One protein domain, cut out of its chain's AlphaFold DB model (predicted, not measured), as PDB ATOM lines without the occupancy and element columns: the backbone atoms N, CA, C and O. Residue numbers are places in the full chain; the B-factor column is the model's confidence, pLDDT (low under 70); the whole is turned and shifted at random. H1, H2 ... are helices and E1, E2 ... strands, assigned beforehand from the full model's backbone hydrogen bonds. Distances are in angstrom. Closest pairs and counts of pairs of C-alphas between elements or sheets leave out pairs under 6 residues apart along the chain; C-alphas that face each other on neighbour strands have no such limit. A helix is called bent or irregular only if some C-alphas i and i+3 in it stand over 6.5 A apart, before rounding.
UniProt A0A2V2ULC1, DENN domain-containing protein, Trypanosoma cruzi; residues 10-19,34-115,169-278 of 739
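This is residues 10 to 19, 34 to 115 and 169 to 278 of the 739 residues of the protein "DENN domain-containing protein" of Trypanosoma cruzi (UniProt A0A2V2ULC1). A strongly twisted sheet of five strands makes the core, with H3 and H4 over one face and the arm H2a on the other, where the sheet curls round it: three layers, helices on both faces. The small hairpin E6 and E7 packs on H3a and H4, and H2b runs past the turn of the hairpin E4 and E5. The printed part has 202 residues with four named helices and seven named strands, in the order E1 E2 H1 H2 E3 E4 E5 H3 H4 E6 E7. Both sheets, E2 E1 E5 E4 E3 and E6 E7, are antiparallel; the class is mixed, the whole compact with a radius of gyration of the C-alphas of 17.1 A, spanning 53 by 35 by 33 A.

Start at E1, residues 10 to 16; N 12 is 2.9 A from O 41 of edge strand E2, residues 36 to 44. N 13 is 2.9 A from O 187 of E5, residues 184 to 192. N 188 is 2.9 A from O 175 of E4, residues 169 to 181, and N 172 is 2.8 A from O 110 of edge strand E3, residues 107 to 113. H1, residues 57 to 60, only grazes the sheet. H2, residues 62 to 89, was assigned as one helix by its hydrogen bonds but is bent, C-alphas 71 and 74 being 6.9 A apart; look for its arms H2a, residues 62 to 71, and H2b, residues 74 to 89. H1 and H2a only just touch, only at the corner, with 3 pairs of C-alphas within 8 A; the closest are Ile 58 and Arg 65, 5.4 A. H2b is over E5 and E4 at a height over the sheet of 8.5 A. H3, residues 197 to 220, likewise one helix by its hydrogen bonds, is bent, C-alphas 206 and 209 being 6.7 A apart, into H3a, residues 197 to 206, and H3b, residues 209 to 220. H4, residues 227 to 248, is irregular, C-alphas 241 and 244 being 7.4 A apart. H3b and H4 form a helical hairpin and touch at a shallow tilt of 8 degrees, opposite ways; their closest C-alphas, His 210 and Val 241, are 6.5 A apart. In E6, residues 263 to 268, N 266 is 2.9 A from O 273 of E7, residues 271 to 276. O i to N i+4 pairs are within hydrogen-bond range throughout H2a, H2b, H3a and H3b, and in 13 of 18 in H4; H1 is too short for one.

Find C-alpha 10 at (-21.306, 14.510, 97.580), where E1 begins. E4 runs 34.4 A, H4 32.3 A and E5 26.9 A. E7 ends at C-alpha 276, (-9.284, 27.716, 94.199).

The C-alphas of Asp 48 and Thr 89 are farthest apart, 53.5 A. The printed part has two cuts: C-alphas 19 and 34 are 11.8 A apart across the one, and C-alphas 115 and 169 are 9.0 A apart across the other. Long links are E2 to H1, H2 to E3 and H4 to E6. Mean pLDDT of the printed part is 80.9, and 43 residues are under 70, among them 83 to 100.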
ATOM      1  N   ILE A  10     -21.285  13.848  96.279       94.44
ATOM      2  CA  ILE A  10     -21.306  14.510  97.580       94.44
ATOM      3  C   ILE A  10     -22.507  13.980  98.340       94.44
ATOM      4  O   ILE A  10     -23.627  14.007  97.834       94.44
ATOM      5  N   SER A  11     -22.280  13.498  99.553       94.00
ATOM      6  CA  SER A  11     -23.314  12.816 100.318       94.00
ATOM      7  C   SER A  11     -23.313  13.202 101.785       94.00
ATOM      8  O   SER A  11     -22.262  13.381 102.405       94.00
ATOM      9  N   LEU A  12     -24.526  13.313 102.320       94.88
ATOM     10  CA  LEU A  12     -24.806  13.487 103.733       94.88
ATOM     11  C   LEU A  12     -25.481  12.223 104.254       94.88
ATOM     12  O   LEU A  12     -26.565  11.856 103.793       94.88
ATOM     13  N   HIS A  13     -24.861  11.606 105.251       93.62
ATOM     14  CA  HIS A  13     -25.360  10.405 105.909       93.62
ATOM     15  C   HIS A  13     -25.730  10.697 107.356       93.62
ATOM     16  O   HIS A  13     -25.036  11.448 108.046       93.62
ATOM     17  N   ARG A  14     -26.802  10.064 107.832       91.44
ATOM     18  CA  ARG A  14     -27.052   9.890 109.262       91.44
ATOM     19  C   ARG A  14     -26.210   8.726 109.751       91.44
ATOM     20  O   ARG A  14     -26.147   7.693 109.086       91.44
ATOM     21  N   VAL A  15     -25.586   8.905 110.906       92.00
ATOM     22  CA  VAL A  15     -24.729   7.898 111.524       92.00
ATOM     23  C   VAL A  15     -25.291   7.548 112.895       92.00
ATOM     24  O   VAL A  15     -25.593   8.456 113.671       92.00
ATOM     25  N   TRP A  16     -25.457   6.260 113.198       88.88
ATOM     26  CA  TRP A  16     -26.015   5.808 114.479       88.88
ATOM     27  C   TRP A  16     -25.505   4.432 114.916       88.88
ATOM     28  O   TRP A  16     -24.924   3.680 114.129       88.88
ATOM     29  N   PHE A  17     -25.800   4.076 116.171       83.12
ATOM     30  CA  PHE A  17     -25.638   2.717 116.690       83.12
ATOM     31  C   PHE A  17     -26.800   1.806 116.268       83.12
ATOM     32  O   PHE A  17     -27.958   2.172 116.497       83.12
ATOM     33  N   PRO A  18     -26.548   0.623 115.679       67.50
ATOM     34  CA  PRO A  18     -27.580  -0.401 115.581       67.50
ATOM     35  C   PRO A  18     -27.974  -0.844 117.003       67.50
ATOM     36  O   PRO A  18     -27.113  -1.019 117.865       67.50
ATOM     37  N   ALA A  19     -29.273  -0.975 117.284       54.97
ATOM     38  CA  ALA A  19     -29.733  -1.456 118.586       54.97
ATOM     39  C   ALA A  19     -29.208  -2.885 118.811       54.97
ATOM     40  O   ALA A  19     -29.413  -3.740 117.953       54.97
ATOM     41  N   SER A  34     -19.259  -1.424 114.314       78.38
ATOM     42  CA  SER A  34     -19.329  -0.456 113.208       78.38
ATOM     43  C   SER A  34     -20.587   0.390 113.321       78.38
ATOM     44  O   SER A  34     -21.655  -0.114 113.663       78.38
ATOM     45  N   ALA A  35     -20.472   1.683 113.015       85.75
ATOM     46  CA  ALA A  35     -21.637   2.545 112.902       85.75
ATOM     47  C   ALA A  35     -22.386   2.248 111.597       85.75
ATOM     48  O   ALA A  35     -21.768   1.912 110.582       85.75
ATOM     49  N   GLU A  36     -23.708   2.403 111.621       90.50
ATOM     50  CA  GLU A  36     -24.527   2.335 110.413       90.50
ATOM     51  C   GLU A  36     -24.607   3.698 109.735       90.50
ATOM     52  O   GLU A  36     -24.667   4.733 110.403       90.50
ATOM     53  N   LEU A  37     -24.633   3.687 108.401       91.56
ATOM     54  CA  LEU A  37     -24.741   4.886 107.571       91.56
ATOM     55  C   LEU A  37     -26.034   4.847 106.757       91.56
ATOM     56  O   LEU A  37     -26.192   4.024 105.851       91.56
ATOM     57  N   GLU A  38     -26.958   5.759 107.049       90.06
ATOM     58  CA  GLU A  38     -28.174   5.954 106.255       90.06
ATOM     59  C   GLU A  38     -28.025   7.204 105.375       90.06
ATOM     60  O   GLU A  38     -27.833   8.296 105.918       90.06
ATOM     61  N   PRO A  39     -28.126   7.103 104.036       90.56
ATOM     62  CA  PRO A  39     -28.076   8.280 103.175       90.56
ATOM     63  C   PRO A  39     -29.288   9.186 103.420       90.56
ATOM     64  O   PRO A  39     -30.437   8.749 103.331       90.56
ATOM     65  N   ILE A  40     -29.025  10.465 103.694       89.69
ATOM     66  CA  ILE A  40     -30.044  11.520 103.745       89.69
ATOM     67  C   ILE A  40     -30.125  12.205 102.380       89.69
ATOM     68  O   ILE A  40     -31.203  12.297 101.796       89.69
ATOM     69  N   ILE A  41     -28.980  12.668 101.866       90.75
ATOM     70  CA  ILE A  41     -28.853  13.337 100.565       90.75
ATOM     71  C   ILE A  41     -27.653  12.770  99.829       90.75
ATOM     72  O   ILE A  41     -26.578  12.614 100.406       90.75
ATOM     73  N   VAL A  42     -27.835  12.539  98.533       90.44
ATOM     74  CA  VAL A  42     -26.768  12.191  97.599       90.44
ATOM     75  C   VAL A  42     -26.890  13.118  96.396       90.44
ATOM     76  O   VAL A  42     -27.923  13.142  95.729       90.44
ATOM     77  N   ILE A  43     -25.843  13.892  96.133       89.56
ATOM     78  CA  ILE A  43     -25.680  14.713  94.935       89.56
ATOM     79  C   ILE A  43     -24.686  13.979  94.038       89.56
ATOM     80  O   ILE A  43     -23.554  13.730  94.455       89.56
ATOM     81  N   LYS A  44     -25.112  13.629  92.827       86.50
ATOM     82  CA  LYS A  44     -24.309  12.935  91.815       86.50
ATOM     83  C   LYS A  44     -24.431  13.640  90.467       86.50
ATOM     84  O   LYS A  44     -25.339  14.447  90.287       86.50
ATOM     85  N   GLU A  45     -23.504  13.361  89.559       75.31
ATOM     86  CA  GLU A  45     -23.577  13.862  88.186       75.31
ATOM     87  C   GLU A  45     -24.796  13.229  87.484       75.31
ATOM     88  O   GLU A  45     -24.964  12.007  87.504       75.31
ATOM     89  N   ASP A  46     -25.686  14.052  86.919       62.47
ATOM     90  CA  ASP A  46     -26.889  13.578  86.223       62.47
ATOM     91  C   ASP A  46     -26.499  12.939  84.875       62.47
ATOM     92  O   ASP A  46     -26.324  13.619  83.862       62.47
ATOM     93  N   GLY A  47     -26.357  11.611  84.858       49.38
ATOM     94  CA  GLY A  47     -26.458  10.806  83.637       49.38
ATOM     95  C   GLY A  47     -27.931  10.584  83.278       49.38
ATOM     96  O   GLY A  47     -28.751  10.461  84.186       49.38
ATOM     97  N   ASP A  48     -28.263  10.558  81.979       37.16
ATOM     98  CA  ASP A  48     -29.632  10.429  81.442       37.16
ATOM     99  C   ASP A  48     -30.543   9.549  82.319       37.16
ATOM    100  O   ASP A  48     -30.257   8.382  82.597       37.16
ATOM    101  N   ALA A  49     -31.633  10.155  82.792       38.97
ATOM    102  CA  ALA A  49     -32.504   9.627  83.828       38.97
ATOM    103  C   ALA A  49     -33.113   8.263  83.452       38.97
ATOM    104  O   ALA A  49     -34.064   8.166  82.676       38.97
ATOM    105  N   GLY A  50     -32.594   7.206  84.080       34.66
ATOM    106  CA  GLY A  50     -33.127   5.848  84.025       34.66
ATOM    107  C   GLY A  50     -33.061   5.160  85.390       34.66
ATOM    108  O   GLY A  50     -32.103   4.467  85.696       34.66
ATOM    109  N   LYS A  51     -34.099   5.353  86.217       36.12
ATOM    110  CA  LYS A  51     -34.555   4.503  87.347       36.12
ATOM    111  C   LYS A  51     -33.602   4.135  88.511       36.12
ATOM    112  O   LYS A  51     -34.110   3.646  89.517       36.12
ATOM    113  N   CYS A  52     -32.297   4.417  88.482       37.03
ATOM    114  CA  CYS A  52     -31.371   4.123  89.594       37.03
ATOM    115  C   CYS A  52     -31.074   5.377  90.456       37.03
ATOM    116  O   CYS A  52     -29.946   5.859  90.580       37.03
ATOM    117  N   GLU A  53     -32.127   5.996  90.997       47.44
ATOM    118  CA  GLU A  53     -32.115   7.401  91.454       47.44
ATOM    119  C   GLU A  53     -31.523   7.681  92.853       47.44
ATOM    120  O   GLU A  53     -31.511   8.837  93.265       47.44
ATOM    121  N   ARG A  54     -31.017   6.699  93.620       51.69
ATOM    122  CA  ARG A  54     -30.680   6.952  95.048       51.69
ATOM    123  C   ARG A  54     -29.352   6.437  95.593       51.69
ATOM    124  O   ARG A  54     -29.073   6.679  96.761       51.69
ATOM    125  N   GLN A  55     -28.538   5.742  94.807       66.50
ATOM    126  CA  GLN A  55     -27.283   5.179  95.317       66.50
ATOM    127  C   GLN A  55     -26.102   6.051  94.894       66.50
ATOM    128  O   GLN A  55     -25.889   6.259  93.698       66.50
ATOM    129  N   GLY A  56     -25.379   6.594  95.876       74.94
ATOM    130  CA  GLY A  56     -24.084   7.232  95.684       74.94
ATOM    131  C   GLY A  56     -22.952   6.215  95.787       74.94
ATOM    132  O   GLY A  56     -23.166   5.023  96.007       74.94
ATOM    133  N   ILE A  57     -21.718   6.697  95.650       83.38
ATOM    134  CA  ILE A  57     -20.517   5.854  95.705       83.38
ATOM    135  C   ILE A  57     -20.407   5.070  97.027       83.38
ATOM    136  O   ILE A  57     -19.951   3.928  97.024       83.38
ATOM    137  N   ILE A  58     -20.834   5.650  98.157       85.81
ATOM    138  CA  ILE A  58     -20.817   4.956  99.457       85.81
ATOM    139  C   ILE A  58     -21.771   3.755  99.442       85.81
ATOM    140  O   ILE A  58     -21.429   2.697  99.962       85.81
ATOM    141  N   GLU A  59     -22.950   3.888  98.836       86.25
ATOM    142  CA  GLU A  59     -23.928   2.801  98.736       86.25
ATOM    143  C   GLU A  59     -23.472   1.702  97.774       86.25
ATOM    144  O   GLU A  59     -23.783   0.534  97.993       86.25
ATOM    145  N   GLN A  60     -22.734   2.070  96.726       82.62
ATOM    146  CA  GLN A  60     -22.228   1.140  95.715       82.62
ATOM    147  C   GLN A  60     -20.966   0.389  96.167       82.62
ATOM    148  O   GLN A  60     -20.693  -0.704  95.674       82.62
ATOM    149  N   CYS A  61     -20.184   0.962  97.088       82.75
ATOM    150  CA  CYS A  61     -18.925   0.392  97.559       82.75
ATOM    151  C   CYS A  61     -19.029  -0.050  99.025       82.75
ATOM    152  O   CYS A  61     -18.827   0.732  99.958       82.75
ATOM    153  N   THR A  62     -19.285  -1.345  99.232       82.31
ATOM    154  CA  THR A  62     -19.405  -1.967 100.565       82.31
ATOM    155  C   THR A  62     -18.158  -1.757 101.428       82.31
ATOM    156  O   THR A  62     -18.274  -1.472 102.621       82.31
ATOM    157  N   LEU A  63     -16.967  -1.818 100.822       79.69
ATOM    158  CA  LEU A  63     -15.691  -1.563 101.495       79.69
ATOM    159  C   LEU A  63     -15.604  -0.125 102.016       79.69
ATOM    160  O   LEU A  63     -15.249   0.090 103.174       79.69
ATOM    161  N   LEU A  64     -15.972   0.859 101.190       87.44
ATOM    162  CA  LEU A  64     -15.975   2.266 101.589       87.44
ATOM    163  C   LEU A  64     -16.965   2.513 102.730       87.44
ATOM    164  O   LEU A  64     -16.603   3.142 103.725       87.44
ATOM    165  N   ARG A  65     -18.187   1.975 102.626       89.25
ATOM    166  CA  ARG A  65     -19.193   2.054 103.694       89.25
ATOM    167  C   ARG A  65     -18.671   1.458 105.002       89.25
ATOM    168  O   ARG A  65     -18.791   2.096 106.043       89.25
ATOM    169  N   SER A  66     -18.043   0.283 104.950       85.75
ATOM    170  CA  SER A  66     -17.462  -0.370 106.130       85.75
ATOM    171  C   SER A  66     -16.339   0.458 106.762       85.75
ATOM    172  O   SER A  66     -16.278   0.572 107.985       85.75
ATOM    173  N   VAL A  67     -15.441   1.039 105.959       87.06
ATOM    174  CA  VAL A  67     -14.343   1.881 106.468       87.06
ATOM    175  C   VAL A  67     -14.891   3.125 107.164       87.06
ATOM    176  O   VAL A  67     -14.458   3.446 108.270       87.06
ATOM    177  N   LEU A  68     -15.868   3.798 106.554       91.75
ATOM    178  CA  LEU A  68     -16.498   4.986 107.137       91.75
ATOM    179  C   LEU A  68     -17.294   4.648 108.405       91.75
ATOM    180  O   LEU A  68     -17.231   5.394 109.378       91.75
ATOM    181  N   GLY A  69     -17.969   3.496 108.441       90.31
ATOM    182  CA  GLY A  69     -18.705   3.027 109.619       90.31
ATOM    183  C   GLY A  69     -17.791   2.752 110.811       90.31
ATOM    184  O   GLY A  69     -18.075   3.197 111.926       90.31
ATOM    185  N   ARG A  70     -16.646   2.098 110.575       89.19
ATOM    186  CA  ARG A  70     -15.613   1.887 111.604       89.19
ATOM    187  C   ARG A  70     -14.951   3.196 112.035       89.19
ATOM    188  O   ARG A  70     -14.690   3.373 113.217       89.19
ATOM    189  N   PHE A  71     -14.725   4.130 111.112       91.06
ATOM    190  CA  PHE A  71     -14.199   5.461 111.436       91.06
ATOM    191  C   PHE A  71     -15.147   6.261 112.344       91.06
ATOM    192  O   PHE A  71     -14.701   6.871 113.314       91.06
ATOM    193  N   CYS A  72     -16.452   6.256 112.066       90.94
ATOM    194  CA  CYS A  72     -17.411   7.023 112.860       90.94
ATOM    195  C   CYS A  72     -17.744   6.387 114.217       90.94
ATOM    196  O   CYS A  72     -18.213   7.088 115.114       90.94
ATOM    197  N   TRP A  73     -17.520   5.082 114.384       88.50
ATOM    198  CA  TRP A  73     -17.902   4.365 115.598       88.50
ATOM    199  C   TRP A  73     -17.275   4.943 116.886       88.50
ATOM    200  O   TRP A  73     -18.037   5.316 117.783       88.50
ATOM    201  N   PRO A  74     -15.940   5.117 117.003       86.75
ATOM    202  CA  PRO A  74     -15.337   5.699 118.206       86.75
ATOM    203  C   PRO A  74     -15.819   7.125 118.498       86.75
ATOM    204  O   PRO A  74     -15.986   7.504 119.659       86.75
ATOM    205  N   LEU A  75     -16.092   7.912 117.450       87.12
ATOM    206  CA  LEU A  75     -16.597   9.280 117.578       87.12
ATOM    207  C   LEU A  75     -18.006   9.296 118.184       87.12
ATOM    208  O   LEU A  75     -18.260  10.067 119.107       87.12
ATOM    209  N   LEU A  76     -18.895   8.401 117.740       85.62
ATOM    210  CA  LEU A  76     -20.219   8.238 118.345       85.62
ATOM    211  C   LEU A  76     -20.137   7.806 119.814       85.62
ATOM    212  O   LEU A  76     -20.869   8.339 120.647       85.62
ATOM    213  N   VAL A  77     -19.236   6.880 120.157       84.62
ATOM    214  CA  VAL A  77     -19.048   6.441 121.555       84.62
ATOM    215  C   VAL A  77     -18.619   7.625 122.428       84.62
ATOM    216  O   VAL A  77     -19.160   7.835 123.517       84.62
ATOM    217  N   LYS A  78     -17.697   8.454 121.923       81.75
ATOM    218  CA  LYS A  78     -17.251   9.683 122.591       81.75
ATOM    219  C   LYS A  78     -18.405  10.673 122.790       81.75
ATOM    220  O   LYS A  78     -18.525  11.241 123.876       81.75
ATOM    221  N   LEU A  79     -19.281  10.844 121.795       76.44
ATOM    222  CA  LEU A  79     -20.481  11.682 121.922       76.44
ATOM    223  C   LEU A  79     -21.441  11.180 122.999       76.44
ATOM    224  O   LEU A  79     -21.916  11.989 123.795       76.44
ATOM    225  N   GLY A  80     -21.696   9.872 123.066       75.12
ATOM    226  CA  GLY A  80     -22.562   9.280 124.088       75.12
ATOM    227  C   GLY A  80     -22.083   9.590 125.507       75.12
ATOM    228  O   GLY A  80     -22.861  10.054 126.347       75.12
ATOM    229  N   ASN A  81     -20.779   9.441 125.746       76.31
ATOM    230  CA  ASN A  81     -20.154   9.765 127.030       76.31
ATOM    231  C   ASN A  81     -20.258  11.262 127.370       76.31
ATOM    232  O   ASN A  81     -20.542  11.627 128.514       76.31
ATOM    233  N   LEU A  82     -20.070  12.142 126.381       72.81
ATOM    234  CA  LEU A  82     -20.181  13.592 126.562       72.81
ATOM    235  C   LEU A  82     -21.628  14.049 126.777       72.81
ATOM    236  O   LEU A  82     -21.867  14.950 127.577       72.81
ATOM    237  N   ALA A  83     -22.603  13.440 126.106       67.50
ATOM    238  CA  ALA A  83     -24.017  13.766 126.276       67.50
ATOM    239  C   ALA A  83     -24.484  13.497 127.716       67.50
ATOM    240  O   ALA A  83     -25.153  14.347 128.309       67.50
ATOM    241  N   ALA A  84     -24.054  12.383 128.321       63.03
ATOM    242  CA  ALA A  84     -24.312  12.091 129.734       63.03
ATOM    243  C   ALA A  84     -23.774  13.200 130.667       63.03
ATOM    244  O   ALA A  84     -24.447  13.599 131.618       63.03
ATOM    245  N   GLN A  85     -22.603  13.767 130.355       63.44
ATOM    246  CA  GLN A  85     -22.006  14.883 131.104       63.44
ATOM    247  C   GLN A  85     -22.697  16.238 130.838       63.44
ATOM    248  O   GLN A  85     -22.867  17.045 131.757       63.44
ATOM    249  N   ARG A  86     -23.138  16.500 129.598       66.50
ATOM    250  CA  ARG A  86     -23.880  17.722 129.213       66.50
ATOM    251  C   ARG A  86     -25.241  17.793 129.912       66.50
ATOM    252  O   ARG A  86     -25.608  18.847 130.430       66.50
ATOM    253  N   HIS A  87     -25.943  16.661 130.020       59.72
ATOM    254  CA  HIS A  87     -27.202  16.564 130.767       59.72
ATOM    255  C   HIS A  87     -27.033  16.862 132.265       59.72
ATOM    256  O   HIS A  87     -27.906  17.496 132.853       59.72
ATOM    257  N   ALA A  88     -25.907  16.473 132.871       56.66
ATOM    258  CA  ALA A  88     -25.626  16.740 134.283       56.66
ATOM    259  C   ALA A  88     -25.267  18.210 134.572       56.66
ATOM    260  O   ALA A  88     -25.507  18.699 135.672       56.66
ATOM    261  N   THR A  89     -24.701  18.926 133.596       56.38
ATOM    262  CA  THR A  89     -24.231  20.316 133.762       56.38
ATOM    263  C   THR A  89     -25.206  21.372 133.230       56.38
ATOM    264  O   THR A  89     -24.942  22.565 133.366       56.38
ATOM    265  N   GLY A  90     -26.335  20.965 132.630       49.66
ATOM    266  CA  GLY A  90     -27.345  21.876 132.065       49.66
ATOM    267  C   GLY A  90     -26.849  22.694 130.867       49.66
ATOM    268  O   GLY A  90     -27.482  23.674 130.475       49.66
ATOM    269  N   ARG A  91     -25.704  22.316 130.290       44.97
ATOM    270  CA  ARG A  91     -24.998  23.088 129.272       44.97
ATOM    271  C   ARG A  91     -25.262  22.479 127.895       44.97
ATOM    272  O   ARG A  91     -24.627  21.504 127.505       44.97
ATOM    273  N   ASN A  92     -26.186  23.079 127.144       47.53
ATOM    274  CA  ASN A  92     -26.479  22.725 125.746       47.53
ATOM    275  C   ASN A  92     -25.497  23.374 124.749       47.53
ATOM    276  O   ASN A  92     -25.827  23.528 123.572       47.53
ATOM    277  N   ASP A  93     -24.301  23.769 125.203       45.31
ATOM    278  CA  ASP A  93     -23.282  24.381 124.350       45.31
ATOM    279  C   ASP A  93     -22.717  23.313 123.402       45.31
ATOM    280  O   ASP A  93     -21.761  22.592 123.689       45.31
ATOM    281  N   LEU A  94     -23.384  23.205 122.258       51.50
ATOM    282  CA  LEU A  94     -22.961  22.549 121.033       51.50
ATOM    283  C   LEU A  94     -21.570  23.092 120.646       51.50
ATOM    284  O   LEU A  94     -21.435  24.154 120.038       51.50
ATOM    285  N   HIS A  95     -20.517  22.393 121.074       47.91
ATOM    286  CA  HIS A  95     -19.128  22.804 120.877       47.91
ATOM    287  C   HIS A  95     -18.709  22.596 119.414       47.91
ATOM    288  O   HIS A  95     -18.148  21.567 119.053       47.91
ATOM    289  N   TRP A  96     -18.929  23.601 118.567       47.91
ATOM    290  CA  TRP A  96     -18.229  23.698 117.285       47.91
ATOM    291  C   TRP A  96     -16.831  24.285 117.524       47.91
ATOM    292  O   TRP A  96     -16.632  25.502 117.502       47.91
ATOM    293  N   VAL A  97     -15.843  23.429 117.800       47.12
ATOM    294  CA  VAL A  97     -14.430  23.838 117.761       47.12
ATOM    295  C   VAL A  97     -14.022  23.834 116.292       47.12
ATOM    296  O   VAL A  97     -13.873  22.777 115.694       47.12
ATOM    297  N   GLY A  98     -13.921  25.024 115.694       49.12
ATOM    298  CA  GLY A  98     -13.761  25.221 114.251       49.12
ATOM    299  C   GLY A  98     -12.831  24.206 113.572       49.12
ATOM    300  O   GLY A  98     -11.617  24.230 113.783       49.12
ATOM    301  N   ALA A  99     -13.418  23.367 112.714       53.81
ATOM    302  CA  ALA A  99     -12.831  22.201 112.045       53.81
ATOM    303  C   ALA A  99     -11.740  22.514 110.993       53.81
ATOM    304  O   ALA A  99     -11.570  21.813 110.003       53.81
ATOM    305  N   THR A 100     -10.954  23.569 111.196       63.53
ATOM    306  CA  THR A 100      -9.832  23.938 110.319       63.53
ATOM    307  C   THR A 100      -8.522  23.248 110.702       63.53
ATOM    308  O   THR A 100      -7.594  23.245 109.892       63.53
ATOM    309  N   SER A 101      -8.455  22.603 111.877       78.88
ATOM    310  CA  SER A 101      -7.251  21.915 112.362       78.88
ATOM    311  C   SER A 101      -6.744  20.856 111.367       78.88
ATOM    312  O   SER A 101      -7.537  20.034 110.887       78.88
ATOM    313  N   PRO A 102      -5.429  20.813 111.070       80.62
ATOM    314  CA  PRO A 102      -4.831  19.777 110.227       80.62
ATOM    315  C   PRO A 102      -4.866  18.380 110.867       80.62
ATOM    316  O   PRO A 102      -4.680  17.391 110.160       80.62
ATOM    317  N   VAL A 103      -5.159  18.285 112.168       85.81
ATOM    318  CA  VAL A 103      -5.196  17.035 112.946       85.81
ATOM    319  C   VAL A 103      -6.524  16.858 113.682       85.81
ATOM    320  O   VAL A 103      -6.553  16.364 114.799       85.81
ATOM    321  N   ALA A 104      -7.633  17.286 113.074       86.25
ATOM    322  CA  ALA A 104      -8.966  17.013 113.611       86.25
ATOM    323  C   ALA A 104      -9.195  15.494 113.765       86.25
ATOM    324  O   ALA A 104      -8.647  14.701 112.990       86.25
ATOM    325  N   GLU A 105      -9.968  15.084 114.770       87.44
ATOM    326  CA  GLU A 105     -10.353  13.674 114.959       87.44
ATOM    327  C   GLU A 105     -11.518  13.294 114.046       87.44
ATOM    328  O   GLU A 105     -11.649  12.150 113.624       87.44
ATOM    329  N   GLU A 106     -12.336  14.283 113.710       90.25
ATOM    330  CA  GLU A 106     -13.610  14.144 113.028       90.25
ATOM    331  C   GLU A 106     -13.468  14.108 111.499       90.25
ATOM    332  O   GLU A 106     -14.459  13.910 110.801       90.25
ATOM    333  N   GLY A 107     -12.257  14.299 110.970       93.19
ATOM    334  CA  GLY A 107     -11.966  14.289 109.538       93.19
ATOM    335  C   GLY A 107     -11.156  13.070 109.095       93.19
ATOM    336  O   GLY A 107     -10.365  12.511 109.856       93.19
ATOM    337  N   ILE A 108     -11.300  12.680 107.830       95.81
ATOM    338  CA  ILE A 108     -10.521  11.597 107.218       95.81
ATOM    339  C   ILE A 108     -10.354  11.825 105.711       95.81
ATOM    340  O   ILE A 108     -11.313  12.134 105.001       95.81
ATOM    341  N   PHE A 109      -9.126  11.663 105.209       97.50
ATOM    342  CA  PHE A 109      -8.859  11.601 103.771       97.50
ATOM    343  C   PHE A 109      -9.015  10.165 103.277       97.50
ATOM    344  O   PHE A 109      -8.516   9.226 103.897       97.50
ATOM    345  N   VAL A 110      -9.687   9.998 102.142       95.56
ATOM    346  CA  VAL A 110     -10.061   8.692 101.600       95.56
ATOM    347  C   VAL A 110      -9.452   8.508 100.218       95.56
ATOM    348  O   VAL A 110      -9.521   9.396  99.375       95.56
ATOM    349  N   GLN A 111      -8.875   7.337  99.985       94.38
ATOM    350  CA  GLN A 111      -8.445   6.839  98.684       94.38
ATOM    351  C   GLN A 111      -8.759   5.348  98.688       94.38
ATOM    352  O   GLN A 111      -8.137   4.596  99.437       94.38
ATOM    353  N   VAL A 112      -9.758   4.944  97.913       90.62
ATOM    354  CA  VAL A 112     -10.233   3.555  97.851       90.62
ATOM    355  C   VAL A 112     -10.307   3.098  96.401       90.62
ATOM    356  O   VAL A 112     -10.607   3.922  95.533       90.62
ATOM    357  N   PRO A 113     -10.003   1.823  96.106       90.06
ATOM    358  CA  PRO A 113     -10.175   1.299  94.760       90.06
ATOM    359  C   PRO A 113     -11.653   1.376  94.352       90.06
ATOM    360  O   PRO A 113     -12.546   1.208  95.187       90.06
ATOM    361  N   SER A 114     -11.920   1.638  93.074       86.94
ATOM    362  CA  SER A 114     -13.282   1.595  92.538       86.94
ATOM    363  C   SER A 114     -13.819   0.156  92.524       86.94
ATOM    364  O   SER A 114     -13.053  -0.817  92.532       86.94
ATOM    365  N   CYS A 115     -15.145  -0.005  92.478       83.56
ATOM    366  CA  CYS A 115     -15.764  -1.331  92.387       83.56
ATOM    367  C   CYS A 115     -15.342  -2.064  91.104       83.56
ATOM    368  O   CYS A 115     -15.056  -3.261  91.144       83.56
ATOM    369  N   TYR A 169      -9.201   4.506  91.199       90.69
ATOM    370  CA  TYR A 169      -9.342   4.981  92.573       90.69
ATOM    371  C   TYR A 169     -10.352   6.116  92.674       90.69
ATOM    372  O   TYR A 169     -10.443   6.984  91.806       90.69
ATOM    373  N   ILE A 170     -11.043   6.132  93.807       91.44
ATOM    374  CA  ILE A 170     -11.901   7.219  94.246       91.44
ATOM    375  C   ILE A 170     -11.196   7.924  95.398       91.44
ATOM    376  O   ILE A 170     -10.783   7.297  96.376       91.44
ATOM    377  N   TYR A 171     -11.072   9.239  95.277       94.44
ATOM    378  CA  TYR A 171     -10.417  10.117  96.235       94.44
ATOM    379  C   TYR A 171     -11.462  10.980  96.929       94.44
ATOM    380  O   TYR A 171     -12.418  11.424  96.297       94.44
ATOM    381  N   GLY A 172     -11.293  11.268  98.213       95.62
ATOM    382  CA  GLY A 172     -12.268  12.085  98.918       95.62
ATOM    383  C   GLY A 172     -11.847  12.560 100.291       95.62
ATOM    384  O   GLY A 172     -10.744  12.293 100.777       95.62
ATOM    385  N   PHE A 173     -12.772  13.278 100.908       97.06
ATOM    386  CA  PHE A 173     -12.696  13.710 102.293       97.06
ATOM    387  C   PHE A 173     -14.061  13.507 102.948       97.06
ATOM    388  O   PHE A 173     -15.091  13.834 102.352       97.06
ATOM    389  N   ALA A 174     -14.061  12.970 104.164       96.06
ATOM    390  CA  ALA A 174     -15.255  12.808 104.982       96.06
ATOM    391  C   ALA A 174     -15.061  13.491 106.338       96.06
ATOM    392  O   ALA A 174     -13.961  13.503 106.891       96.06
ATOM    393  N   GLN A 175     -16.147  14.067 106.844       95.00
ATOM    394  CA  GLN A 175     -16.195  14.825 108.082       95.00
ATOM    395  C   GLN A 175     -17.412  14.398 108.896       95.00
ATOM    396  O   GLN A 175     -18.554  14.519 108.446       95.00
ATOM    397  N   PHE A 176     -17.159  13.932 110.111       92.69
ATOM    398  CA  PHE A 176     -18.178  13.680 111.115       92.69
ATOM    399  C   PHE A 176     -18.621  14.994 111.775       92.69
ATOM    400  O   PHE A 176     -17.818  15.911 111.981       92.69
ATOM    401  N   VAL A 177     -19.909  15.094 112.094       88.75
ATOM    402  CA  VAL A 177     -20.548  16.277 112.674       88.75
ATOM    403  C   VAL A 177     -21.404  15.850 113.870       88.75
ATOM    404  O   VAL A 177     -22.359  15.083 113.718       88.75
ATOM    405  N   ASP A 178     -21.066  16.370 115.055       83.62
ATOM    406  CA  ASP A 178     -21.864  16.231 116.281       83.62
ATOM    407  C   ASP A 178     -23.175  17.018 116.138       83.62
ATOM    408  O   ASP A 178     -23.160  18.216 115.848       83.62
ATOM    409  N   VAL A 179     -24.309  16.351 116.358       77.69
ATOM    410  CA  VAL A 179     -25.648  16.969 116.355       77.69
ATOM    411  C   VAL A 179     -26.230  17.155 117.759       77.69
ATOM    412  O   VAL A 179     -27.382  17.558 117.910       77.69
ATOM    413  N   GLY A 180     -25.449  16.871 118.802       69.25
ATOM    414  CA  GLY A 180     -25.820  17.038 120.203       69.25
ATOM    415  C   GLY A 180     -26.599  15.867 120.806       69.25
ATOM    416  O   GLY A 180     -27.038  15.976 121.949       69.25
ATOM    417  N   TYR A 181     -26.768  14.760 120.077       70.50
ATOM    418  CA  TYR A 181     -27.459  13.554 120.547       70.50
ATOM    419  C   TYR A 181     -26.461  12.440 120.875       70.50
ATOM    420  O   TYR A 181     -25.464  12.258 120.189       70.50
ATOM    421  N   ALA A 182     -26.755  11.665 121.922       69.12
ATOM    422  CA  ALA A 182     -25.844  10.649 122.456       69.12
ATOM    423  C   ALA A 182     -25.560   9.480 121.491       69.12
ATOM    424  O   ALA A 182     -24.518   8.841 121.591       69.12
ATOM    425  N   THR A 183     -26.492   9.172 120.590       77.62
ATOM    426  CA  THR A 183     -26.458   7.958 119.753       77.62
ATOM    427  C   THR A 183     -26.487   8.253 118.258       77.62
ATOM    428  O   THR A 183     -26.617   7.326 117.459       77.62
ATOM    429  N   GLU A 184     -26.433   9.528 117.873       84.44
ATOM    430  CA  GLU A 184     -26.627   9.963 116.493       84.44
ATOM    431  C   GLU A 184     -25.658  11.084 116.119       84.44
ATOM    432  O   GLU A 184     -25.373  11.975 116.917       84.44
ATOM    433  N   GLY A 185     -25.196  11.052 114.873       88.81
ATOM    434  CA  GLY A 185     -24.362  12.074 114.252       88.81
ATOM    435  C   GLY A 185     -24.668  12.208 112.764       88.81
ATOM    436  O   GLY A 185     -25.500  11.481 112.209       88.81
ATOM    437  N   LEU A 186     -23.984  13.138 112.108       91.81
ATOM    438  CA  LEU A 186     -24.001  13.267 110.652       91.81
ATOM    439  C   LEU A 186     -22.599  13.046 110.091       91.81
ATOM    440  O   LEU A 186     -21.603  13.343 110.745       91.81
ATOM    441  N   MET A 187     -22.526  12.575 108.853       94.69
ATOM    442  CA  MET A 187     -21.285  12.511 108.093       94.69
ATOM    443  C   MET A 187     -21.484  13.203 106.750       94.69
ATOM    444  O   MET A 187     -22.295  12.764 105.937       94.69
ATOM    445  N   LEU A 188     -20.729  14.276 106.517       95.75
ATOM    446  CA  LEU A 188     -20.633  14.926 105.214       95.75
ATOM    447  C   LEU A 188     -19.394  14.405 104.490       95.75
ATOM    448  O   LEU A 188     -18.299  14.390 105.049       95.75
ATOM    449  N   SER A 189     -19.554  14.003 103.236       96.06
ATOM    450  CA  SER A 189     -18.476  13.430 102.434       96.06
ATOM    451  C   SER A 189     -18.520  13.927 100.994       96.06
ATOM    452  O   SER A 189     -19.593  14.155 100.439       96.06
ATOM    453  N   ALA A 190     -17.343  14.108 100.395       95.94
ATOM    454  CA  ALA A 190     -17.188  14.501  99.000       95.94
ATOM    455  C   ALA A 190     -16.103  13.652  98.328       95.94
ATOM    456  O   ALA A 190     -14.996  13.520  98.859       95.94
ATOM    457  N   PHE A 191     -16.422  13.101  97.156       93.81
ATOM    458  CA  PHE A 191     -15.581  12.170  96.408       93.81
ATOM    459  C   PHE A 191     -15.408  12.593  94.949       93.81
ATOM    460  O   PHE A 191     -16.307  13.166  94.334       93.81
ATOM    461  N   SER A 192     -14.250  12.276  94.380       91.88
ATOM    462  CA  SER A 192     -13.875  12.545  92.995       91.88
ATOM    463  C   SER A 192     -12.965  11.435  92.467       91.88
ATOM    464  O   SER A 192     -12.217  10.822  93.225       91.88
ATOM    465  N   THR A 193     -12.971  11.205  91.157       86.62
ATOM    466  CA  THR A 193     -11.966  10.368  90.467       86.62
ATOM    467  C   THR A 193     -10.614  11.075  90.344       86.62
ATOM    468  O   THR A 193      -9.616  10.491  89.936       86.62
ATOM    469  N   SER A 194     -10.563  12.352  90.734       89.44
ATOM    470  CA  SER A 194      -9.366  13.182  90.750       89.44
ATOM    471  C   SER A 194      -8.882  13.399  92.191       89.44
ATOM    472  O   SER A 194      -9.711  13.663  93.063       89.44
ATOM    473  N   PRO A 195      -7.565  13.364  92.475       92.50
ATOM    474  CA  PRO A 195      -7.003  13.517  93.827       92.50
ATOM    475  C   PRO A 195      -7.037  14.980  94.328       92.50
ATOM    476  O   PRO A 195      -6.015  15.607  94.619       92.50
ATOM    477  N   LEU A 196      -8.241  15.543  94.437       93.94
ATOM    478  CA  LEU A 196      -8.537  16.931  94.804       93.94
ATOM    479  C   LEU A 196      -8.752  17.083  96.322       93.94
ATOM    480  O   LEU A 196      -9.686  17.743  96.770       93.94
ATOM    481  N   PHE A 197      -7.890  16.451  97.121       95.19
ATOM    482  CA  PHE A 197      -8.068  16.279  98.567       95.19
ATOM    483  C   PHE A 197      -8.343  17.575  99.343       95.19
ATOM    484  O   PHE A 197      -9.344  17.658 100.052       95.19
ATOM    485  N   ASN A 198      -7.479  18.588  99.239       93.00
ATOM    486  CA  ASN A 198      -7.648  19.839  99.985       93.00
ATOM    487  C   ASN A 198      -8.841  20.661  99.499       93.00
ATOM    488  O   ASN A 198      -9.472  21.335 100.303       93.00
ATOM    489  N   MET A 199      -9.157  20.623  98.206       94.25
ATOM    490  CA  MET A 199     -10.313  21.320  97.658       94.25
ATOM    491  C   MET A 199     -11.604  20.672  98.163       94.25
ATOM    492  O   MET A 199     -12.446  21.381  98.706       94.25
ATOM    493  N   LEU A 200     -11.712  19.339  98.100       95.62
ATOM    494  CA  LEU A 200     -12.844  18.593  98.657       95.62
ATOM    495  C   LEU A 200     -12.957  18.789 100.175       95.62
ATOM    496  O   LEU A 200     -14.051  19.021 100.680       95.62
ATOM    497  N   ARG A 201     -11.833  18.792 100.903       94.44
ATOM    498  CA  ARG A 201     -11.815  19.132 102.332       94.44
ATOM    499  C   ARG A 201     -12.346  20.540 102.587       94.44
ATOM    500  O   ARG A 201     -13.190  20.705 103.457       94.44
ATOM    501  N   THR A 202     -11.887  21.546 101.846       91.94
ATOM    502  CA  THR A 202     -12.379  22.925 101.988       91.94
ATOM    503  C   THR A 202     -13.878  23.004 101.718       91.94
ATOM    504  O   THR A 202     -14.597  23.562 102.534       91.94
ATOM    505  N   VAL A 203     -14.368  22.390 100.637       93.12
ATOM    506  CA  VAL A 203     -15.809  22.312 100.333       93.12
ATOM    507  C   VAL A 203     -16.587  21.741 101.519       93.12
ATOM    508  O   VAL A 203     -17.558  22.346 101.973       93.12
ATOM    509  N   VAL A 204     -16.156  20.584 102.029       94.38
ATOM    510  CA  VAL A 204     -16.819  19.901 103.144       94.38
ATOM    511  C   VAL A 204     -16.830  20.798 104.378       94.38
ATOM    512  O   VAL A 204     -17.896  21.071 104.923       94.38
ATOM    513  N   LEU A 205     -15.673  21.319 104.786       91.38
ATOM    514  CA  LEU A 205     -15.531  22.112 106.006       91.38
ATOM    515  C   LEU A 205     -16.272  23.448 105.966       91.38
ATOM    516  O   LEU A 205     -16.806  23.864 106.988       91.38
ATOM    517  N   GLU A 206     -16.333  24.100 104.809       89.94
ATOM    518  CA  GLU A 206     -17.087  25.346 104.628       89.94
ATOM    519  C   GLU A 206     -18.604  25.095 104.616       89.94
ATOM    520  O   GLU A 206     -19.385  25.974 104.969       89.94
ATOM    521  N   THR A 207     -19.035  23.871 104.298       91.31
ATOM    522  CA  THR A 207     -20.447  23.462 104.369       91.31
ATOM    523  C   THR A 207     -20.883  23.132 105.801       91.31
ATOM    524  O   THR A 207     -22.037  23.377 106.163       91.31
ATOM    525  N   VAL A 208     -19.992  22.589 106.646       89.75
ATOM    526  CA  VAL A 208     -20.377  22.100 107.985       89.75
ATOM    527  C   VAL A 208     -21.073  23.150 108.863       89.75
ATOM    528  O   VAL A 208     -22.092  22.797 109.453       89.75
ATOM    529  N   PRO A 209     -20.634  24.423 108.949       86.88
ATOM    530  CA  PRO A 209     -21.334  25.431 109.746       86.88
ATOM    531  C   PRO A 209     -22.807  25.598 109.351       86.88
ATOM    532  O   PRO A 209     -23.665  25.774 110.216       86.88
ATOM    533  N   HIS A 210     -23.118  25.494 108.057       88.00
ATOM    534  CA  HIS A 210     -24.485  25.593 107.550       88.00
ATOM    535  C   HIS A 210     -25.319  24.359 107.911       88.00
ATOM    536  O   HIS A 210     -26.460  24.498 108.351       88.00
ATOM    537  N   LEU A 211     -24.731  23.163 107.799       88.62
ATOM    538  CA  LEU A 211     -25.372  21.917 108.231       88.62
ATOM    539  C   LEU A 211     -25.618  21.894 109.736       88.62
ATOM    540  O   LEU A 211     -26.669  21.446 110.178       88.62
ATOM    541  N   PHE A 212     -24.669  22.394 110.519       83.31
ATOM    542  CA  PHE A 212     -24.764  22.437 111.968       83.31
ATOM    543  C   PHE A 212     -25.891  23.359 112.443       83.31
ATOM    544  O   PHE A 212     -26.669  22.976 113.315       83.31
ATOM    545  N   CYS A 213     -26.028  24.543 111.833       83.44
ATOM    546  CA  CYS A 213     -27.163  25.431 112.087       83.44
ATOM    547  C   CYS A 213     -28.498  24.736 111.772       83.44
ATOM    548  O   CYS A 213     -29.384  24.716 112.623       83.44
ATOM    549  N   ALA A 214     -28.607  24.096 110.604       84.88
ATOM    550  CA  ALA A 214     -29.810  23.363 110.212       84.88
ATOM    551  C   ALA A 214     -30.129  22.188 111.151       84.88
ATOM    552  O   ALA A 214     -31.282  22.000 111.543       84.88
ATOM    553  N   ALA A 215     -29.112  21.422 111.557       81.81
ATOM    554  CA  ALA A 215     -29.263  20.317 112.493       81.81
ATOM    555  C   ALA A 215     -29.771  20.817 113.848       81.81
ATOM    556  O   ALA A 215     -30.748  20.282 114.367       81.81
ATOM    557  N   ARG A 216     -29.166  21.872 114.402       76.94
ATOM    558  CA  ARG A 216     -29.589  22.459 115.679       76.94
ATOM    559  C   ARG A 216     -31.057  22.886 115.649       76.94
ATOM    560  O   ARG A 216     -31.804  22.539 116.561       76.94
ATOM    561  N   ASP A 217     -31.467  23.608 114.610       75.94
ATOM    562  CA  ASP A 217     -32.830  24.135 114.497       75.94
ATOM    563  C   ASP A 217     -33.861  23.002 114.338       75.94
ATOM    564  O   ASP A 217     -34.958  23.057 114.901       75.94
ATOM    565  N   PHE A 218     -33.490  21.930 113.631       74.81
ATOM    566  CA  PHE A 218     -34.312  20.732 113.503       74.81
ATOM    567  C   PHE A 218     -34.438  19.966 114.831       74.81
ATOM    568  O   PHE A 218     -35.542  19.703 115.314       74.81
ATOM    569  N   TYR A 219     -33.309  19.635 115.453       70.69
ATOM    570  CA  TYR A 219     -33.259  18.807 116.655       70.69
ATOM    571  C   TYR A 219     -33.819  19.499 117.908       70.69
ATOM    572  O   TYR A 219     -34.235  18.809 118.842       70.69
ATOM    573  N   PHE A 220     -33.878  20.834 117.928       66.00
ATOM    574  CA  PHE A 220     -34.559  21.610 118.970       66.00
ATOM    575  C   PHE A 220     -36.094  21.466 118.909       66.00
ATOM    576  O   PHE A 220     -36.758  21.460 119.944       66.00
ATOM    577  N   ASN A 221     -36.665  21.278 117.711       60.25
ATOM    578  CA  ASN A 221     -38.114  21.268 117.460       60.25
ATOM    579  C   ASN A 221     -38.749  19.864 117.415       60.25
ATOM    580  O   ASN A 221     -39.929  19.720 117.091       60.25
ATOM    581  N   ARG A 222     -38.002  18.810 117.768       63.25
ATOM    582  CA  ARG A 222     -38.354  17.391 117.543       63.25
ATOM    583  C   ARG A 222     -39.571  16.851 118.329       63.25
ATOM    584  O   ARG A 222     -39.794  15.646 118.361       63.25
ATOM    585  N   ARG A 223     -40.359  17.691 119.011       52.28
ATOM    586  CA  ARG A 223     -41.377  17.228 119.975       52.28
ATOM    587  C   ARG A 223     -42.727  16.793 119.387       52.28
ATOM    588  O   ARG A 223     -43.489  16.201 120.141       52.28
ATOM    589  N   THR A 224     -43.059  17.021 118.110       48.12
ATOM    590  CA  THR A 224     -44.466  16.850 117.660       48.12
ATOM    591  C   THR A 224     -44.680  16.515 116.169       48.12
ATOM    592  O   THR A 224     -45.552  17.116 115.546       48.12
ATOM    593  N   VAL A 225     -43.935  15.583 115.551       53.56
ATOM    594  CA  VAL A 225     -44.173  15.201 114.133       53.56
ATOM    595  C   VAL A 225     -44.131  13.681 113.922       53.56
ATOM    596  O   VAL A 225     -43.366  12.973 114.572       53.56
ATOM    597  N   SER A 226     -44.968  13.166 113.013       56.78
ATOM    598  CA  SER A 226     -44.922  11.774 112.539       56.78
ATOM    599  C   SER A 226     -43.581  11.468 111.854       56.78
ATOM    600  O   SER A 226     -43.126  12.245 111.015       56.78
ATOM    601  N   ARG A 227     -42.970  10.304 112.135       62.59
ATOM    602  CA  ARG A 227     -41.629   9.908 111.630       62.59
ATOM    603  C   ARG A 227     -41.453  10.043 110.108       62.59
ATOM    604  O   ARG A 227     -40.344  10.276 109.632       62.59
ATOM    605  N   VAL A 228     -42.525   9.868 109.330       64.75
ATOM    606  CA  VAL A 228     -42.475   9.928 107.855       64.75
ATOM    607  C   VAL A 228     -42.418  11.371 107.345       64.75
ATOM    608  O   VAL A 228     -41.652  11.674 106.429       64.75
ATOM    609  N   GLU A 229     -43.201  12.268 107.943       66.25
ATOM    610  CA  GLU A 229     -43.200  13.698 107.611       66.25
ATOM    611  C   GLU A 229     -41.934  14.384 108.133       66.25
ATOM    612  O   GLU A 229     -41.348  15.215 107.435       66.25
ATOM    613  N   GLU A 230     -41.448  13.958 109.303       68.25
ATOM    614  CA  GLU A 230     -40.164  14.366 109.878       68.25
ATOM    615  C   GLU A 230     -39.023  14.079 108.888       68.25
ATOM    616  O   GLU A 230     -38.297  14.992 108.502       68.25
ATOM    617  N   LYS A 231     -38.932  12.849 108.360       70.19
ATOM    618  CA  LYS A 231     -37.888  12.465 107.395       70.19
ATOM    619  C   LYS A 231     -37.912  13.304 106.110       70.19
ATOM    620  O   LYS A 231     -36.855  13.705 105.625       70.19
ATOM    621  N   ARG A 232     -39.098  13.592 105.558       74.06
ATOM    622  CA  ARG A 232     -39.233  14.434 104.350       74.06
ATOM    623  C   ARG A 232     -38.809  15.877 104.612       74.06
ATOM    624  O   ARG A 232     -38.091  16.450 103.800       74.06
ATOM    625  N   THR A 233     -39.217  16.431 105.748       75.31
ATOM    626  CA  THR A 233     -38.903  17.814 106.131       75.31
ATOM    627  C   THR A 233     -37.405  17.985 106.374       75.31
ATOM    628  O   THR A 233     -36.794  18.906 105.840       75.31
ATOM    629  N   VAL A 234     -36.786  17.043 107.091       76.50
ATOM    630  CA  VAL A 234     -35.332  16.996 107.323       76.50
ATOM    631  C   VAL A 234     -34.559  16.943 106.014       76.50
ATOM    632  O   VAL A 234     -33.614  17.705 105.812       76.50
ATOM    633  N   SER A 235     -34.973  16.052 105.112       81.44
ATOM    634  CA  SER A 235     -34.330  15.910 103.811       81.44
ATOM    635  C   SER A 235     -34.432  17.193 102.988       81.44
ATOM    636  O   SER A 235     -33.455  17.549 102.339       81.44
ATOM    637  N   ALA A 236     -35.568  17.898 103.030       85.31
ATOM    638  CA  ALA A 236     -35.743  19.167 102.327       85.31
ATOM    639  C   ALA A 236     -34.831  20.268 102.897       85.31
ATOM    640  O   ALA A 236     -34.142  20.941 102.135       85.31
ATOM    641  N   VAL A 237     -34.753  20.403 104.227       87.31
ATOM    642  CA  VAL A 237     -33.891  21.402 104.888       87.31
ATOM    643  C   VAL A 237     -32.421  21.194 104.530       87.31
ATOM    644  O   VAL A 237     -31.741  22.135 104.121       87.31
ATOM    645  N   TYR A 238     -31.915  19.965 104.641       90.12
ATOM    646  CA  TYR A 238     -30.526  19.700 104.274       90.12
ATOM    647  C   TYR A 238     -30.290  19.822 102.760       90.12
ATOM    648  O   TYR A 238     -29.192  20.200 102.357       90.12
ATOM    649  N   ALA A 239     -31.295  19.549 101.918       89.25
ATOM    650  CA  ALA A 239     -31.162  19.672 100.467       89.25
ATOM    651  C   ALA A 239     -30.985  21.134 100.049       89.25
ATOM    652  O   ALA A 239     -30.150  21.415  99.193       89.25
ATOM    653  N   GLU A 240     -31.694  22.058 100.700       89.88
ATOM    654  CA  GLU A 240     -31.496  23.499 100.521       89.88
ATOM    655  C   GLU A 240     -30.081  23.925 100.932       89.88
ATOM    656  O   GLU A 240     -29.381  24.580 100.158       89.88
ATOM    657  N   VAL A 241     -29.607  23.479 102.104       91.12
ATOM    658  CA  VAL A 241     -28.250  23.784 102.603       91.12
ATOM    659  C   VAL A 241     -27.157  23.263 101.667       91.12
ATOM    660  O   VAL A 241     -26.152  23.938 101.451       91.12
ATOM    661  N   MET A 242     -27.340  22.065 101.111       92.50
ATOM    662  CA  MET A 242     -26.372  21.429 100.215       92.50
ATOM    663  C   MET A 242     -26.539  21.829  98.745       92.50
ATOM    664  O   MET A 242     -25.695  21.464  97.927       92.50
ATOM    665  N   SER A 243     -27.588  22.575  98.384       92.44
ATOM    666  CA  SER A 243     -27.871  22.960  96.996       92.44
ATOM    667  C   SER A 243     -26.694  23.633  96.266       92.44
ATOM    668  O   SER A 243     -26.473  23.271  95.105       92.44
ATOM    669  N   PRO A 244     -25.856  24.489  96.901       94.31
ATOM    670  CA  PRO A 244     -24.726  25.114  96.209       94.31
ATOM    671  C   PRO A 244     -23.663  24.101  95.771       94.31
ATOM    672  O   PRO A 244     -22.922  24.341  94.824       94.31
ATOM    673  N   LEU A 245     -23.599  22.933  96.422       94.69
ATOM    674  CA  LEU A 245     -22.624  21.887  96.108       94.69
ATOM    675  C   LEU A 245     -22.883  21.217  94.755       94.69
ATOM    676  O   LEU A 245     -21.988  20.569  94.218       94.69
ATOM    677  N   ARG A 246     -24.066  21.413  94.159       92.50
ATOM    678  CA  ARG A 246     -24.349  20.962  92.788       92.50
ATOM    679  C   ARG A 246     -23.422  21.609  91.767       92.50
ATOM    680  O   ARG A 246     -23.099  20.967  90.776       92.50
ATOM    681  N   GLU A 247     -22.931  22.823  92.025       91.75
ATOM    682  CA  GLU A 247     -22.017  23.501  91.106       91.75
ATOM    683  C   GLU A 247     -20.727  22.711  90.873       91.75
ATOM    684  O   GLU A 247     -20.188  22.746  89.783       91.75
ATOM    685  N   ILE A 248     -20.211  21.966  91.846       92.81
ATOM    686  CA  ILE A 248     -18.967  21.198  91.651       92.81
ATOM    687  C   ILE A 248     -19.206  19.773  91.148       92.81
ATOM    688  O   ILE A 248     -18.239  19.075  90.840       92.81
ATOM    689  N   VAL A 249     -20.471  19.357  91.063       91.00
ATOM    690  CA  VAL A 249     -20.888  18.031  90.590       91.00
ATOM    691  C   VAL A 249     -21.412  18.084  89.159       91.00
ATOM    692  O   VAL A 249     -21.117  17.199  88.365       91.00
ATOM    693  N   ASP A 250     -22.133  19.141  88.789       89.38
ATOM    694  CA  ASP A 250     -22.541  19.362  87.406       89.38
ATOM    695  C   ASP A 250     -21.318  19.735  86.563       89.38
ATOM    696  O   ASP A 250     -20.773  20.838  86.676       89.38
ATOM    697  N   ALA A 251     -20.886  18.825  85.690       85.25
ATOM    698  CA  ALA A 251     -19.775  19.070  84.784       85.25
ATOM    699  C   ALA A 251     -19.982  20.330  83.928       85.25
ATOM    700  O   ALA A 251     -19.010  21.003  83.600       85.25
ATOM    701  N   ARG A 252     -21.224  20.700  83.593       85.25
ATOM    702  CA  ARG A 252     -21.535  21.870  82.753       85.25
ATOM    703  C   ARG A 252     -21.510  23.193  83.515       85.25
ATOM    704  O   ARG A 252     -21.665  24.247  82.895       85.25
ATOM    705  N   SER A 253     -21.313  23.161  84.827       89.44
ATOM    706  CA  SER A 253     -21.306  24.357  85.654       89.44
ATOM    707  C   SER A 253     -20.118  25.280  85.356       89.44
ATOM    708  O   SER A 253     -19.065  24.894  84.830       89.44
ATOM    709  N   THR A 254     -20.249  26.529  85.799       87.62
ATOM    710  CA  THR A 254     -19.156  27.503  85.759       87.62
ATOM    711  C   THR A 254     -17.985  27.083  86.656       87.62
ATOM    712  O   THR A 254     -16.829  27.262  86.262       87.62
ATOM    713  N   ALA A 255     -18.248  26.460  87.810       89.25
ATOM    714  CA  ALA A 255     -17.213  25.962  88.714       89.25
ATOM    715  C   ALA A 255     -16.353  24.871  88.049       89.25
ATOM    716  O   ALA A 255     -15.126  24.970  88.057       89.25
ATOM    717  N   CYS A 256     -16.970  23.894  87.380       87.06
ATOM    718  CA  CYS A 256     -16.264  22.817  86.675       87.06
ATOM    719  C   CYS A 256     -15.506  23.307  85.429       87.06
ATOM    720  O   CYS A 256     -14.469  22.748  85.068       87.06
ATOM    721  N   SER A 257     -15.962  24.402  84.813       87.00
ATOM    722  CA  SER A 257     -15.259  25.079  83.711       87.00
ATOM    723  C   SER A 257     -14.139  26.033  84.159       87.00
ATOM    724  O   SER A 257     -13.427  26.594  83.321       87.00
ATOM    725  N   THR A 258     -13.964  26.239  85.469       89.56
ATOM    726  CA  THR A 258     -12.999  27.208  86.002       89.56
ATOM    727  C   THR A 258     -11.564  26.773  85.680       89.56
ATOM    728  O   THR A 258     -11.186  25.639  85.984       89.56
ATOM    729  N   PRO A 259     -10.723  27.651  85.095       89.00
ATOM    730  CA  PRO A 259      -9.329  27.320  84.813       89.00
ATOM    731  C   PRO A 259      -8.520  27.043  86.084       89.00
ATOM    732  O   PRO A 259      -8.807  27.583  87.153       89.00
ATOM    733  N   ALA A 260      -7.444  26.264  85.953       87.88
ATOM    734  CA  ALA A 260      -6.489  26.049  87.036       87.88
ATOM    735  C   ALA A 260      -5.983  27.378  87.631       87.88
ATOM    736  O   ALA A 260      -5.773  28.366  86.919       87.88
ATOM    737  N   ASN A 261      -5.800  27.393  88.950       88.56
ATOM    738  CA  ASN A 261      -5.379  28.526  89.779       88.56
ATOM    739  C   ASN A 261      -6.326  29.733  89.767       88.56
ATOM    740  O   ASN A 261      -5.959  30.820  90.219       88.56
ATOM    741  N   ARG A 262      -7.548  29.566  89.256       91.31
ATOM    742  CA  ARG A 262      -8.621  30.555  89.373       91.31
ATOM    743  C   ARG A 262      -9.586  30.166  90.483       91.31
ATOM    744  O   ARG A 262      -9.616  29.026  90.938       91.31
ATOM    745  N   HIS A 263     -10.348  31.156  90.925       91.94
ATOM    746  CA  HIS A 263     -11.344  30.988  91.968       91.94
ATOM    747  C   HIS A 263     -12.725  30.780  91.352       91.94
ATOM    748  O   HIS A 263     -13.109  31.517  90.444       91.94
ATOM    749  N   PHE A 264     -13.474  29.838  91.907       93.62
ATOM    750  CA  PHE A 264     -14.926  29.774  91.789       93.62
ATOM    751  C   PHE A 264     -15.552  30.026  93.164       93.62
ATOM    752  O   PHE A 264     -14.838  30.145  94.166       93.62
ATOM    753  N   TYR A 265     -16.874  30.179  93.216       93.44
ATOM    754  CA  TYR A 265     -17.554  30.584  94.440       93.44
ATOM    755  C   TYR A 265     -18.799  29.755  94.695       93.44
ATOM    756  O   TYR A 265     -19.671  29.734  93.840       93.44
ATOM    757  N   LEU A 266     -18.919  29.202  95.899       93.19
ATOM    758  CA  LEU A 266     -20.145  28.562  96.365       93.19
ATOM    759  C   LEU A 266     -20.951  29.566  97.188       93.19
ATOM    760  O   LEU A 266     -20.409  30.213  98.090       93.19
ATOM    761  N   SER A 267     -22.227  29.728  96.850       92.44
ATOM    762  CA  SER A 267     -23.104  30.725  97.470       92.44
ATOM    763  C   SER A 267     -24.093  30.043  98.408       92.44
ATOM    764  O   SER A 267     -25.079  29.474  97.956       92.44
ATOM    765  N   PHE A 268     -23.831  30.107  99.710       89.25
ATOM    766  CA  PHE A 268     -24.774  29.702 100.752       89.25
ATOM    767  C   PHE A 268     -25.625  30.912 101.173       89.25
ATOM    768  O   PHE A 268     -25.264  32.058 100.905       89.25
ATOM    769  N   SER A 269     -26.745  30.684 101.867       79.19
ATOM    770  CA  SER A 269     -27.777  31.708 102.125       79.19
ATOM    771  C   SER A 269     -27.266  33.039 102.701       79.19
ATOM    772  O   SER A 269     -27.846  34.089 102.431       79.19
ATOM    773  N   HIS A 270     -26.180  33.019 103.480       79.06
ATOM    774  CA  HIS A 270     -25.609  34.215 104.116       79.06
ATOM    775  C   HIS A 270     -24.093  34.357 103.931       79.06
ATOM    776  O   HIS A 270     -23.479  35.244 104.522       79.06
ATOM    777  N   THR A 271     -23.468  33.487 103.138       87.38
ATOM    778  CA  THR A 271     -22.011  33.437 102.977       87.38
ATOM    779  C   THR A 271     -21.654  33.017 101.561       87.38
ATOM    780  O   THR A 271     -22.293  32.164 100.949       87.38
ATOM    781  N   ARG A 272     -20.587  33.610 101.028       90.31
ATOM    782  CA  ARG A 272     -20.020  33.213  99.743       90.31
ATOM    783  C   ARG A 272     -18.596  32.743  99.965       90.31
ATOM    784  O   ARG A 272     -17.752  33.514 100.416       90.31
ATOM    785  N   VAL A 273     -18.345  31.484  99.646       89.19
ATOM    786  CA  VAL A 273     -17.067  30.819  99.894       89.19
ATOM    787  C   VAL A 273     -16.277  30.803  98.597       89.19
ATOM    788  O   VAL A 273     -16.788  30.374  97.567       89.19
ATOM    789  N   SER A 274     -15.036  31.287  98.633       91.31
ATOM    790  CA  SER A 274     -14.137  31.265  97.477       91.31
ATOM    791  C   SER A 274     -13.254  30.025  97.512       91.31
ATOM    792  O   SER A 274     -12.567  29.785  98.504       91.31
ATOM    793  N   ILE A 275     -13.234  29.262  96.421       91.62
ATOM    794  CA  ILE A 275     -12.461  28.023  96.304       91.62
ATOM    795  C   ILE A 275     -11.549  28.117  95.088       91.62
ATOM    796  O   ILE A 275     -11.969  28.515  94.004       91.62
ATOM    797  N   VAL A 276     -10.284  27.744  95.270       90.38
ATOM    798  CA  VAL A 276      -9.284  27.716  94.199       90.38
ATOM    799  C   VAL A 276      -9.356  26.387  93.456       90.38
ATOM    800  O   VAL A 276      -9.256  25.325  94.074       90.38
ATOM    801  N   ARG A 277      -9.448  26.434  92.123       90.56
ATOM    802  CA  ARG A 277      -9.254  25.265  91.260       90.56
ATOM    803  C   ARG A 277      -7.763  24.899  91.251       90.56
ATOM    804  O   ARG A 277      -6.970  25.696  90.758       90.56
ATOM    805  N   PRO A 278      -7.347  23.723  91.750       89.38
ATOM    806  CA  PRO A 278      -5.941  23.327  91.703       89.38
ATOM    807  C   PRO A 278      -5.479  23.050  90.267       89.38
ATOM    808  O   PRO A 278      -6.290  22.879  89.362       89.38
TER     809      PRO A 278